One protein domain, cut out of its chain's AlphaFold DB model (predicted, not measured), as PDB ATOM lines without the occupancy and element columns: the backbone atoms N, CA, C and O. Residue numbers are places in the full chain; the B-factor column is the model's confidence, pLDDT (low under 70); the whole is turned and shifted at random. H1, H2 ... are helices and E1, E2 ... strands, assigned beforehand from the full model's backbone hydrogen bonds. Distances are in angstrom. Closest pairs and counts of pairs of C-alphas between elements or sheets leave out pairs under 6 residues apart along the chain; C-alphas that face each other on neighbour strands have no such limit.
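Overview. This is residues 9 to 107 of the 152 residues of an uncharacterized protein of Parcubacteria group bacterium ADurb.Bin326 (UniProt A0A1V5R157). Two helical hairpins, H2 with H3 and the more open H4 with H5, are joined where H2 crosses H4, with the short helix H1 near the middle and a tiny two-strand ladder, E1 and E2, beside them. The long last helix H5 packs on H1 and H4 with its residues 88 to 95, then runs away from the other helices to one end of the longest axis. The printed part has 99 residues, with five named helices and two named strands in the order E1, H1, H2, H3, E2, H4, H5; the sheet's order is E1 - E2, antiparallel. The class is mostly helix, and the helix packing is mostly crossed. The whole is compact, with a radius of gyration of the C-alphas of 13.2 A, but elongated in outline, spanning 41 by 23 by 20 A.

Along the chain. Residues 9 to 15 come before E1, residues 16 to 18, whose C-alpha 16 is at (90.146, 123.970, 114.503). H1, residues 19 to 27, follows and is 12.4 A long. H2, residues 34 to 46, measures 18.2 A, and H3, residues 51 to 59, measures 10.9 A. E2 is residues 63 to 65, and H4, residues 66 to 78, is 18.3 A long, beginning with C-alpha 66 at (91.572, 119.103, 116.084). H5, residues 88 to 107, is 28.7 A long and ends with C-alpha 107 at (100.461, 139.482, 120.989).

Arrangement. E1 and E2 are antiparallel neighbours, with N 17 and O 64 2.8 A apart and N 64 and O 17 3.0 A apart, both within hydrogen-bond range. The closest C-alphas of E1 and H4, those of Glu 16 and Val 66, are 5.3 A apart. H1 touches residues 91 to 95 of H5, about perpendicular at 80 degrees, closest at the C-alphas of Thr 25 and Phe 95, 6.1 A. H1 and H3 only just touch, only at their ends, with 3 pairs of C-alphas within 8 A, the closest being Phe 19 and Ile 58 at 6.1 A. H2 and H3 form a helical hairpin, opposite ways at a shallow tilt of 33 degrees, only just short of steep; the C-alphas of Lys 41 and Ile 54 come closest, 6.2 A. Residues 40 to 44 of H2 touch residues 72 to 76 of H4, about perpendicular at 78 degrees, closest at the C-alphas of Ala 40 and Met 76, 6.3 A. H4 and H5 form a second helical hairpin, opposite ways at a steep tilt of 42 degrees; H5 touches H4 with residues 88 to 92 alone, closest at the C-alphas of Ala 73 and Pro 88, 5.3 A. H2 and H5 are apart. In H1, H2, H3, H4 and H5 every O i to N i+4 pair is within hydrogen-bond range.

Size, cuts and confidence. The two C-alphas farthest apart, those of Lys 46 and Ala 107, are 42.5 A apart. The printed part has no cut and no long link. Mean pLDDT of the printed part is 90.9; residues 9 to 10 are under 70.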
ATOM      1  N   ALA A   9      99.112 129.646 127.475       59.66
ATOM      2  CA  ALA A   9      99.321 128.654 126.427       59.66
ATOM      3  C   ALA A   9      98.030 128.163 125.736       59.66
ATOM      4  O   ALA A   9      97.987 128.072 124.508       59.66
ATOM      5  N   GLN A  10      96.973 127.863 126.498       64.19
ATOM      6  CA  GLN A  10      95.694 127.383 125.961       64.19
ATOM      7  C   GLN A  10      94.942 128.464 125.182       64.19
ATOM      8  O   GLN A  10      94.254 128.139 124.219       64.19
ATOM      9  N   LYS A  11      95.111 129.745 125.540       71.00
ATOM     10  CA  LYS A  11      94.444 130.866 124.849       71.00
ATOM     11  C   LYS A  11      94.841 130.980 123.375       71.00
ATOM     12  O   LYS A  11      94.028 131.388 122.556       71.00
ATOM     13  N   PHE A  12      96.077 130.608 123.049       76.06
ATOM     14  CA  PHE A  12      96.639 130.740 121.702       76.06
ATOM     15  C   PHE A  12      96.651 129.433 120.909       76.06
ATOM     16  O   PHE A  12      97.136 129.411 119.782       76.06
ATOM     17  N   THR A  13      96.157 128.335 121.485       82.06
ATOM     18  CA  THR A  13      96.143 127.044 120.793       82.06
ATOM     19  C   THR A  13      94.891 126.946 119.913       82.06
ATOM     20  O   THR A  13      93.780 127.066 120.436       82.06
ATOM     21  N   PRO A  14      95.026 126.720 118.593       86.44
ATOM     22  CA  PRO A  14      93.877 126.554 117.709       86.44
ATOM     23  C   PRO A  14      93.026 125.343 118.102       86.44
ATOM     24  O   PRO A  14      93.554 124.276 118.414       86.44
ATOM     25  N   LYS A  15      91.700 125.496 118.046       89.94
ATOM     26  CA  LYS A  15      90.737 124.396 118.256       89.94
ATOM     27  C   LYS A  15      90.288 123.734 116.955       89.94
ATOM     28  O   LYS A  15      89.749 122.627 116.975       89.94
ATOM     29  N   GLU A  16      90.540 124.400 115.836       93.75
ATOM     30  CA  GLU A  16      90.146 123.970 114.503       93.75
ATOM     31  C   GLU A  16      91.322 124.098 113.537       93.75
ATOM     32  O   GLU A  16      92.157 124.997 113.671       93.75
ATOM     33  N   ILE A  17      91.379 123.197 112.563       93.44
ATOM     34  CA  ILE A  17      92.432 123.090 111.556       93.44
ATOM     35  C   ILE A  17      91.763 122.864 110.201       93.44
ATOM     36  O   ILE A  17      90.778 122.134 110.105       93.44
ATOM     37  N   LYS A  18      92.302 123.466 109.142       95.19
ATOM     38  CA  LYS A  18      91.907 123.167 107.762       95.19
ATOM     39  C   LYS A  18      92.792 122.086 107.146       95.19
ATOM     40  O   LYS A  18      93.985 122.017 107.454       95.19
ATOM     41  N   PHE A  19      92.250 121.281 106.236       93.62
ATOM     42  CA  PHE A  19      93.012 120.216 105.572       93.62
ATOM     43  C   PHE A  19      94.266 120.761 104.872       93.62
ATOM     44  O   PHE A  19      95.365 120.231 105.052       93.62
ATOM     45  N   SER A  20      94.140 121.877 104.148       94.00
ATOM     46  CA  SER A  20      95.253 122.500 103.430       94.00
ATOM     47  C   SER A  20      96.366 123.000 104.359       94.00
ATOM     48  O   SER A  20      97.544 122.949 104.003       94.00
ATOM     49  N   GLN A  21      96.015 123.472 105.557       93.88
ATOM     50  CA  GLN A  21      96.971 123.945 106.559       93.88
ATOM     51  C   GLN A  21      97.767 122.788 107.153       93.88
ATOM     52  O   GLN A  21      98.982 122.891 107.355       93.88
ATOM     53  N   LEU A  22      97.085 121.672 107.404       93.31
ATOM     54  CA  LEU A  22      97.743 120.482 107.901       93.31
ATOM     55  C   LEU A  22      98.666 119.888 106.828       93.31
ATOM     56  O   LEU A  22      99.834 119.631 107.111       93.31
ATOM     57  N   TYR A  23      98.201 119.806 105.580       94.06
ATOM     58  CA  TYR A  23      99.023 119.396 104.437       94.06
ATOM     59  C   TYR A  23     100.302 120.240 104.314       94.06
ATOM     60  O   TYR A  23     101.401 119.691 104.280       94.06
ATOM     61  N   LYS A  24     100.183 121.577 104.366       93.94
ATOM     62  CA  LYS A  24     101.331 122.506 104.367       93.94
ATOM     63  C   LYS A  24     102.342 122.208 105.466       93.94
ATOM     64  O   LYS A  24     103.541 122.391 105.275       93.94
ATOM     65  N   THR A  25     101.860 121.789 106.633       92.44
ATOM     66  CA  THR A  25     102.727 121.451 107.763       92.44
ATOM     67  C   THR A  25     103.533 120.190 107.473       92.44
ATOM     68  O   THR A  25     104.726 120.160 107.771       92.44
ATOM     69  N   GLY A  26     102.906 119.187 106.859       90.12
ATOM     70  CA  GLY A  26     103.555 117.934 106.489       90.12
ATOM     71  C   GLY A  26     104.546 118.062 105.334       90.12
ATOM     72  O   GLY A  26     105.588 117.411 105.363       90.12
ATOM     73  N   THR A  27     104.266 118.925 104.354       91.50
ATOM     74  CA  THR A  27     105.115 119.112 103.164       91.50
ATOM     75  C   THR A  27     106.145 120.232 103.290       91.50
ATOM     76  O   THR A  27     107.008 120.358 102.430       91.50
ATOM     77  N   GLY A  28     106.065 121.067 104.331       85.56
ATOM     78  CA  GLY A  28     106.942 122.233 104.495       85.56
ATOM     79  C   GLY A  28     106.562 123.442 103.629       85.56
ATOM     80  O   GLY A  28     107.256 124.452 103.657       85.56
ATOM     81  N   GLY A  29     105.451 123.370 102.894       81.25
ATOM     82  CA  GLY A  29     104.995 124.407 101.969       81.25
ATOM     83  C   GLY A  29     104.189 123.810 100.814       81.25
ATOM     84  O   GLY A  29     104.309 122.626 100.510       81.25
ATOM     85  N   GLY A  30     103.330 124.614 100.182       83.50
ATOM     86  CA  GLY A  30     102.548 124.201  99.006       83.50
ATOM     87  C   GLY A  30     101.053 123.979  99.254       83.50
ATOM     88  O   GLY A  30     100.555 124.060 100.373       83.50
ATOM     89  N   LYS A  31     100.299 123.764  98.176       88.06
ATOM     90  CA  LYS A  31      98.874 123.399  98.223       88.06
ATOM     91  C   LYS A  31      98.730 121.944  97.774       88.06
ATOM     92  O   LYS A  31      99.500 121.523  96.912       88.06
ATOM     93  N   PRO A  32      97.772 121.182  98.325       89.50
ATOM     94  CA  PRO A  32      97.530 119.828  97.854       89.50
ATOM     95  C   PRO A  32      97.107 119.871  96.384       89.50
ATOM     96  O   PRO A  32      96.148 120.553  96.028       89.50
ATOM     97  N   GLY A  33      97.862 119.174  95.532       90.38
ATOM     98  CA  GLY A  33      97.525 119.012  94.120       90.38
ATOM     99  C   GLY A  33      96.337 118.070  93.917       90.38
ATOM    100  O   GLY A  33      95.894 117.393  94.847       90.38
ATOM    101  N   TYR A  34      95.856 117.982  92.676       91.12
ATOM    102  CA  TYR A  34      94.700 117.153  92.324       91.12
ATOM    103  C   TYR A  34      94.867 115.683  92.736       91.12
ATOM    104  O   TYR A  34      93.961 115.112  93.337       91.12
ATOM    105  N   SER A  35      96.039 115.088  92.497       90.69
ATOM    106  CA  SER A  35      96.324 113.690  92.852       90.69
ATOM    107  C   SER A  35      96.234 113.426  94.360       90.69
ATOM    108  O   SER A  35      95.689 112.411  94.788       90.69
ATOM    109  N   VAL A  36      96.718 114.364  95.179       92.81
ATOM    110  CA  VAL A  36      96.609 114.301  96.643       92.81
ATOM    111  C   VAL A  36      95.150 114.427  97.066       92.81
ATOM    112  O   VAL A  36      94.690 113.655  97.902       92.81
ATOM    113  N   MET A  37      94.414 115.375  96.478       93.31
ATOM    114  CA  MET A  37      92.995 115.562  96.774       93.31
ATOM    115  C   MET A  37      92.164 114.334  96.396       93.31
ATOM    116  O   MET A  37      91.332 113.916  97.190       93.31
ATOM    117  N   SER A  38      92.394 113.734  95.226       93.88
ATOM    118  CA  SER A  38      91.700 112.518  94.780       93.88
ATOM    119  C   SER A  38      91.964 111.353  95.735       93.88
ATOM    120  O   SER A  38      91.009 110.800  96.276       93.88
ATOM    121  N   ARG A  39      93.229 111.071  96.077       93.94
ATOM    122  CA  ARG A  39      93.554 110.020  97.058       93.94
ATOM    123  C   ARG A  39      92.964 110.291  98.439       93.94
ATOM    124  O   ARG A  39      92.510 109.365  99.104       93.94
ATOM    125  N   ALA A  40      92.944 111.551  98.873       93.50
ATOM    126  CA  ALA A  40      92.332 111.929 100.140       93.50
ATOM    127  C   ALA A  40      90.813 111.700 100.137       93.50
ATOM    128  O   ALA A  40      90.269 111.169 101.102       93.50
ATOM    129  N   LYS A  41      90.128 112.051  99.040       94.88
ATOM    130  CA  LYS A  41      88.693 111.788  98.864       94.88
ATOM    131  C   LYS A  41      88.399 110.290  98.889       94.88
ATOM    132  O   LYS A  41      87.517 109.868  99.628       94.88
ATOM    133  N   GLU A  42      89.172 109.494  98.158       94.81
ATOM    134  CA  GLU A  42      89.029 108.034  98.127       94.81
ATOM    135  C   GLU A  42      89.261 107.396  99.499       94.81
ATOM    136  O   GLU A  42      88.495 106.531  99.917       94.81
ATOM    137  N   ALA A  43      90.292 107.832 100.226       94.94
ATOM    138  CA  ALA A  43      90.593 107.320 101.559       94.94
ATOM    139  C   ALA A  43      89.473 107.633 102.565       94.94
ATOM    140  O   ALA A  43      89.134 106.787 103.390       94.94
ATOM    141  N   LEU A  44      88.868 108.823 102.484       94.25
ATOM    142  CA  LEU A  44      87.729 109.190 103.327       94.25
ATOM    143  C   LEU A  44      86.442 108.462 102.927       94.25
ATOM    144  O   LEU A  44      85.700 108.031 103.807       94.25
ATOM    145  N   ALA A  45      86.196 108.280 101.629       94.44
ATOM    146  CA  ALA A  45      85.048 107.521 101.137       94.44
ATOM    147  C   ALA A  45      85.117 106.058 101.599       94.44
ATOM    148  O   ALA A  45      84.141 105.524 102.117       94.44
ATOM    149  N   LYS A  46      86.304 105.436 101.527       94.00
ATOM    150  CA  LYS A  46      86.557 104.086 102.065       94.00
ATOM    151  C   LYS A  46      86.342 103.989 103.576       94.00
ATOM    152  O   LYS A  46      86.018 102.918 104.073       94.00
ATOM    153  N   ALA A  47      86.519 105.091 104.300       91.94
ATOM    154  CA  ALA A  47      86.254 105.172 105.732       91.94
ATOM    155  C   ALA A  47      84.779 105.480 106.069       91.94
ATOM    156  O   ALA A  47      84.460 105.657 107.241       91.94
ATOM    157  N   GLY A  48      83.891 105.561 105.068       92.75
ATOM    158  CA  GLY A  48      82.451 105.760 105.256       92.75
ATOM    159  C   GLY A  48      82.014 107.215 105.436       92.75
ATOM    160  O   GLY A  48      80.930 107.465 105.953       92.75
ATOM    161  N   TYR A  49      82.838 108.194 105.049       92.38
ATOM    162  CA  TYR A  49      82.436 109.601 105.101       92.38
ATOM    163  C   TYR A  49      81.493 109.960 103.945       92.38
ATOM    164  O   TYR A  49      81.739 109.590 102.799       92.38
ATOM    165  N   ASP A  50      80.480 110.782 104.231       94.06
ATOM    166  CA  ASP A  50      79.582 111.321 103.206       94.06
ATOM    167  C   ASP A  50      80.321 112.191 102.188       94.06
ATOM    168  O   ASP A  50      81.133 113.051 102.545       94.06
ATOM    169  N   GLU A  51      79.947 112.077 100.917       92.31
ATOM    170  CA  GLU A  51      80.564 112.829  99.822       92.31
ATOM    171  C   GLU A  51      80.479 114.354 100.012       92.31
ATOM    172  O   GLU A  51      81.440 115.083  99.735       92.31
ATOM    173  N   LYS A  52      79.365 114.852 100.567       93.75
ATOM    174  CA  LYS A  52      79.208 116.274 100.919       93.75
ATOM    175  C   LYS A  52      80.243 116.707 101.957       93.75
ATOM    176  O   LYS A  52      80.885 117.745 101.796       93.75
ATOM    177  N   LYS A  53      80.443 115.892 102.997       91.88
ATOM    178  CA  LYS A  53      81.398 116.160 104.078       91.88
ATOM    179  C   LYS A  53      82.836 116.074 103.570       91.88
ATOM    180  O   LYS A  53      83.638 116.956 103.859       91.88
ATOM    181  N   ILE A  54      83.148 115.076 102.745       93.19
ATOM    182  CA  ILE A  54      84.443 114.950 102.065       93.19
ATOM    183  C   ILE A  54      84.727 116.197 101.225       93.19
ATOM    184  O   ILE A  54      85.805 116.784 101.322       93.19
ATOM    185  N   SER A  55      83.755 116.629 100.422       92.38
ATOM    186  CA  SER A  55      83.899 117.802  99.564       92.38
ATOM    187  C   SER A  55      84.130 119.072 100.374       92.38
ATOM    188  O   SER A  55      85.026 119.836 100.025       92.38
ATOM    189  N   GLN A  56      83.418 119.263 101.486       94.00
ATOM    190  CA  GLN A  56      83.638 120.388 102.399       94.00
ATOM    191  C   GLN A  56      85.023 120.354 103.060       94.00
ATOM    192  O   GLN A  56      85.696 121.381 103.108       94.00
ATOM    193  N   MET A  57      85.476 119.192 103.540       92.88
ATOM    194  CA  MET A  57      86.765 119.067 104.233       92.88
ATOM    195  C   MET A  57      87.962 119.208 103.288       92.88
ATOM    196  O   MET A  57      88.913 119.912 103.612       92.88
ATOM    197  N   ILE A  58      87.925 118.537 102.132       92.81
ATOM    198  CA  ILE A  58      89.069 118.447 101.215       92.81
ATOM    199  C   ILE A  58      89.057 119.572 100.179       92.81
ATOM    200  O   ILE A  58      90.078 120.223  99.975       92.81
ATOM    201  N   THR A  59      87.918 119.807  99.519       89.94
ATOM    202  CA  THR A  59      87.817 120.791  98.422       89.94
ATOM    203  C   THR A  59      87.454 122.176  98.952       89.94
ATOM    204  O   THR A  59      88.075 123.164  98.576       89.94
ATOM    205  N   GLY A  60      86.465 122.246  99.847       90.75
ATOM    206  CA  GLY A  60      86.019 123.484 100.487       90.75
ATOM    207  C   GLY A  60      86.973 123.997 101.567       90.75
ATOM    208  O   GLY A  60      86.801 125.119 102.041       90.75
ATOM    209  N   ASP A  61      87.972 123.193 101.949       91.62
ATOM    210  CA  ASP A  61      88.974 123.515 102.968       91.62
ATOM    211  C   ASP A  61      88.341 124.065 104.262       91.62
ATOM    212  O   ASP A  61      88.771 125.074 104.841       91.62
ATOM    213  N   ALA A  62      87.249 123.412 104.675       93.50
ATOM    214  CA  ALA A  62      86.494 123.770 105.860       93.50
ATOM    215  C   ALA A  62      87.350 123.620 107.124       93.50
ATOM    216  O   ALA A  62      88.255 122.785 107.214       93.50
ATOM    217  N   LYS A  63      87.045 124.445 108.127       93.88
ATOM    218  CA  LYS A  63      87.630 124.298 109.458       93.88
ATOM    219  C   LYS A  63      87.009 123.074 110.120       93.88
ATOM    220  O   LYS A  63      85.789 122.986 110.211       93.88
ATOM    221  N   ILE A  64      87.846 122.152 110.581       93.62
ATOM    222  CA  ILE A  64      87.406 120.981 111.338       93.62
ATOM    223  C   ILE A  64      88.115 120.919 112.681       93.62
ATOM    224  O   ILE A  64      89.227 121.425 112.836       93.62
ATOM    225  N   SER A  65      87.470 120.304 113.668       94.12
ATOM    226  CA  SER A  65      88.036 120.197 115.011       94.12
ATOM    227  C   SER A  65      89.374 119.449 115.003       94.12
ATOM    228  O   SER A  65      89.591 118.535 114.203       94.12
ATOM    229  N   VAL A  66      90.275 119.793 115.929       93.38
ATOM    230  CA  VAL A  66      91.572 119.103 116.084       93.38
ATOM    231  C   VAL A  66      91.396 117.589 116.249       93.38
ATOM    232  O   VAL A  66      92.196 116.826 115.712       93.38
ATOM    233  N   SER A  67      90.358 117.148 116.970       92.50
ATOM    234  CA  SER A  67      90.077 115.719 117.173       92.50
ATOM    235  C   SER A  67      89.765 115.020 115.853       92.50
ATOM    236  O   SER A  67      90.452 114.072 115.484       92.50
ATOM    237  N   GLN A  68      88.806 115.551 115.090       93.00
ATOM    238  CA  GLN A  68      88.447 115.004 113.779       93.00
ATOM    239  C   GLN A  68      89.617 115.078 112.796       93.00
ATOM    240  O   GLN A  68      89.838 114.161 112.014       93.00
ATOM    241  N   MET A  69      90.423 116.136 112.858       94.50
ATOM    242  CA  MET A  69      91.595 116.260 111.999       94.50
ATOM    243  C   MET A  69      92.651 115.180 112.289       94.50
ATOM    244  O   MET A  69      93.306 114.714 111.358       94.50
ATOM    245  N   LYS A  70      92.819 114.740 113.545       94.50
ATOM    246  CA  LYS A  70      93.707 113.607 113.871       94.50
ATOM    247  C   LYS A  70      93.215 112.308 113.239       94.50
ATOM    248  O   LYS A  70      94.028 111.544 112.723       94.50
ATOM    249  N   GLU A  71      91.905 112.075 113.253       94.25
ATOM    250  CA  GLU A  71      91.290 110.915 112.597       94.25
ATOM    251  C   GLU A  71      91.502 110.969 111.084       94.25
ATOM    252  O   GLU A  71      92.023 110.020 110.500       94.25
ATOM    253  N   VAL A  72      91.203 112.110 110.458       94.12
ATOM    254  CA  VAL A  72      91.440 112.338 109.027       94.12
ATOM    255  C   VAL A  72      92.914 112.114 108.688       94.12
ATOM    256  O   VAL A  72      93.218 111.358 107.770       94.12
ATOM    257  N   ALA A  73      93.842 112.690 109.451       94.69
ATOM    258  CA  ALA A  73      95.276 112.508 109.240       94.69
ATOM    259  C   ALA A  73      95.721 111.044 109.408       94.69
ATOM    260  O   ALA A  73      96.603 110.595 108.682       94.69
ATOM    261  N   SER A  74      95.097 110.284 110.313       96.06
ATOM    262  CA  SER A  74      95.325 108.841 110.460       96.06
ATOM    263  C   SER A  74      94.875 108.063 109.225       96.06
ATOM    264  O   SER A  74      95.621 107.227 108.717       96.06
ATOM    265  N   LEU A  75      93.701 108.387 108.675       95.44
ATOM    266  CA  LEU A  75      93.217 107.794 107.425       95.44
ATOM    267  C   LEU A  75      94.141 108.133 106.248       95.44
ATOM    268  O   LEU A  75      94.484 107.252 105.462       95.44
ATOM    269  N   MET A  76      94.600 109.384 106.158       95.00
ATOM    270  CA  MET A  76      95.539 109.820 105.120       95.00
ATOM    271  C   MET A  76      96.894 109.114 105.232       95.00
ATOM    272  O   MET A  76      97.467 108.723 104.216       95.00
ATOM    273  N   ASN A  77      97.397 108.935 106.457       95.88
ATOM    274  CA  ASN A  77      98.645 108.228 106.728       95.88
ATOM    275  C   ASN A  77      98.556 106.758 106.296       95.88
ATOM    276  O   ASN A  77      99.408 106.294 105.542       95.88
ATOM    277  N   LYS A  78      97.476 106.059 106.678       93.56
ATOM    278  CA  LYS A  78      97.210 104.669 106.262       93.56
ATOM    279  C   LYS A  78      97.082 104.522 104.747       93.56
ATOM    280  O   LYS A  78      97.531 103.531 104.188       93.56
ATOM    281  N   ALA A  79      96.491 105.514 104.085       92.50
ATOM    282  CA  ALA A  79      96.354 105.544 102.632       92.50
ATOM    283  C   ALA A  79      97.632 105.995 101.894       92.50
ATOM    284  O   ALA A  79      97.623 106.096 100.667       92.50
ATOM    285  N   GLY A  80      98.725 106.298 102.606       91.62
ATOM    286  CA  GLY A  80      99.987 106.722 101.999       91.62
ATOM    287  C   GLY A  80      99.887 108.054 101.249       91.62
ATOM    288  O   GLY A  80     100.589 108.271 100.259       91.62
ATOM    289  N   VAL A  81      98.991 108.948 101.675       93.06
ATOM    290  CA  VAL A  81      98.806 110.251 101.028       93.06
ATOM    291  C   VAL A  81     100.035 111.125 101.282       93.06
ATOM    292  O   VAL A  81     100.483 111.303 102.417       93.06
ATOM    293  N   TYR A  82     100.584 111.696 100.208       91.19
ATOM    294  CA  TYR A  82     101.731 112.593 100.304       91.19
ATOM    295  C   TYR A  82     101.415 113.797 101.204       91.19
ATOM    296  O   TYR A  82     100.332 114.370 101.121       91.19
ATOM    297  N   GLY A  83     102.355 114.177 102.068       89.19
ATOM    298  CA  GLY A  83     102.161 115.202 103.093       89.19
ATOM    299  C   GLY A  83     101.582 114.674 104.408       89.19
ATOM    300  O   GLY A  83     101.545 115.424 105.374       89.19
ATOM    301  N   PHE A  84     101.181 113.401 104.483       93.50
ATOM    302  CA  PHE A  84     100.647 112.764 105.694       93.50
ATOM    303  C   PHE A  84     101.438 111.519 106.116       93.50
ATOM    304  O   PHE A  84     100.950 110.716 106.901       93.50
ATOM    305  N   GLN A  85     102.671 111.343 105.631       91.19
ATOM    306  CA  GLN A  85     103.479 110.149 105.923       91.19
ATOM    307  C   GLN A  85     103.996 110.104 107.368       91.19
ATOM    308  O   GLN A  85     104.298 109.034 107.889       91.19
ATOM    309  N   LYS A  86     104.103 111.261 108.029       90.31
ATOM    310  CA  LYS A  86     104.498 111.338 109.441       90.31
ATOM    311  C   LYS A  86     103.344 110.920 110.352       90.31
ATOM    312  O   LYS A  86     102.183 110.977 109.959       90.31
ATOM    313  N   SER A  87     103.674 110.584 111.602       92.19
ATOM    314  CA  SER A  87     102.675 110.297 112.636       92.19
ATOM    315  C   SER A  87     101.610 111.410 112.707       92.19
ATOM    316  O   SER A  87     101.979 112.584 112.846       92.19
ATOM    317  N   PRO A  88     100.303 111.074 112.655       91.62
ATOM    318  CA  PRO A  88      99.212 112.048 112.718       91.62
ATOM    319  C   PRO A  88      99.299 112.963 113.944       91.62
ATOM    320  O   PRO A  88      99.132 114.179 113.836       91.62
ATOM    321  N   SER A  89      99.628 112.388 115.105       92.38
ATOM    322  CA  SER A  89      99.779 113.129 116.360       92.38
ATOM    323  C   SER A  89     100.906 114.152 116.280       92.38
ATOM    324  O   SER A  89     100.712 115.305 116.659       92.38
ATOM    325  N   TYR A  90     102.056 113.749 115.729       92.56
ATOM    326  CA  TYR A  90     103.198 114.639 115.539       92.56
ATOM    327  C   TYR A  90     102.849 115.799 114.602       92.56
ATOM    328  O   TYR A  90     103.126 116.955 114.907       92.56
ATOM    329  N   LEU A  91     102.200 115.498 113.477       92.88
ATOM    330  CA  LEU A  91     101.898 116.475 112.436       92.88
ATOM    331  C   LEU A  91     100.893 117.531 112.930       92.88
ATOM    332  O   LEU A  91     101.111 118.734 112.767       92.88
ATOM    333  N   VAL A  92      99.843 117.095 113.629       93.56
ATOM    334  CA  VAL A  92      98.878 117.995 114.278       93.56
ATOM    335  C   VAL A  92      99.549 118.826 115.372       93.56
ATOM    336  O   VAL A  92      99.356 120.039 115.417       93.56
ATOM    337  N   GLN A  93     100.370 118.221 116.232       92.38
ATOM    338  CA  GLN A  93     101.069 118.956 117.289       92.38
ATOM    339  C   GLN A  93     102.042 119.993 116.719       92.38
ATOM    340  O   GLN A  93     102.104 121.115 117.216       92.38
ATOM    341  N   GLN A  94     102.750 119.660 115.640       92.81
ATOM    342  CA  GLN A  94     103.640 120.587 114.950       92.81
ATOM    343  C   GLN A  94     102.874 121.805 114.415       92.81
ATOM    344  O   GLN A  94     103.345 122.934 114.564       92.81
ATOM    345  N   PHE A  95     101.688 121.596 113.834       93.62
ATOM    346  CA  PHE A  95     100.817 122.690 113.400       93.62
ATOM    347  C   PHE A  95     100.386 123.567 114.583       93.62
ATOM    348  O   PHE A  95     100.557 124.787 114.546       93.62
ATOM    349  N   LEU A  96      99.884 122.951 115.656       92.50
ATOM    350  CA  LEU A  96      99.397 123.670 116.836       92.50
ATOM    351  C   LEU A  96     100.495 124.511 117.493       92.50
ATOM    352  O   LEU A  96     100.249 125.656 117.866       92.50
ATOM    353  N   THR A  97     101.715 123.980 117.592       90.88
ATOM    354  CA  THR A  97     102.863 124.718 118.129       90.88
ATOM    355  C   THR A  97     103.222 125.912 117.249       90.88
ATOM    356  O   THR A  97     103.424 127.005 117.776       90.88
ATOM    357  N   LYS A  98     103.258 125.747 115.919       90.25
ATOM    358  CA  LYS A  98     103.560 126.847 114.985       90.25
ATOM    359  C   LYS A  98     102.551 127.988 115.106       90.25
ATOM    360  O   LYS A  98     102.949 129.143 115.247       90.25
ATOM    361  N   GLU A  99     101.260 127.671 115.104       90.31
ATOM    362  CA  GLU A  99     100.209 128.687 115.227       90.31
ATOM    363  C   GLU A  99     100.212 129.354 116.605       90.31
ATOM    364  O   GLU A  99     100.054 130.573 116.702       90.31
ATOM    365  N   ARG A 100     100.481 128.591 117.670       88.25
ATOM    366  CA  ARG A 100     100.634 129.145 119.017       88.25
ATOM    367  C   ARG A 100     101.778 130.157 119.085       88.25
ATOM    368  O   ARG A 100     101.570 131.253 119.597       88.25
ATOM    369  N   VAL A 101     102.964 129.812 118.579       88.44
ATOM    370  CA  VAL A 101     104.133 130.713 118.575       88.44
ATOM    371  C   VAL A 101     103.837 131.970 117.760       88.44
ATOM    372  O   VAL A 101     104.110 133.081 118.210       88.44
ATOM    373  N   LYS A 102     103.198 131.820 116.596       88.38
ATOM    374  CA  LYS A 102     102.781 132.952 115.764       88.38
ATOM    375  C   LYS A 102     101.843 133.897 116.516       88.38
ATOM    376  O   LYS A 102     102.061 135.106 116.515       88.38
ATOM    377  N   ALA A 103     100.822 133.361 117.178       86.88
ATOM    378  CA  ALA A 103      99.868 134.168 117.929       86.88
ATOM    379  C   ALA A 103     100.513 134.854 119.146       86.88
ATOM    380  O   ALA A 103     100.219 136.018 119.416       86.88
ATOM    381  N   GLN A 104     101.432 134.172 119.837       86.44
ATOM    382  CA  GLN A 104     102.216 134.759 120.926       86.44
ATOM    383  C   GLN A 104     103.098 135.915 120.441       86.44
ATOM    384  O   GLN A 104     103.098 136.970 121.069       86.44
ATOM    385  N   ASN A 105     103.783 135.758 119.305       87.12
ATOM    386  CA  ASN A 105     104.610 136.819 118.726       87.12
ATOM    387  C   ASN A 105     103.775 138.046 118.346       87.12
ATOM    388  O   ASN A 105     104.146 139.164 118.684       87.12
ATOM    389  N   ILE A 106     102.609 137.850 117.722       85.38
ATOM    390  CA  ILE A 106     101.689 138.952 117.395       85.38
ATOM    391  C   ILE A 106     101.215 139.659 118.669       85.38
ATOM    392  O   ILE A 106     101.157 140.885 118.713       85.38
ATOM    393  N   ALA A 107     100.874 138.903 119.715       83.38
ATOM    394  CA  ALA A 107     100.461 139.482 120.989       83.38
ATOM    395  C   ALA A 107     101.594 140.275 121.659       83.38
ATOM    396  O   ALA A 107     101.317 141.303 122.271       83.38
TER     397      ALA A 107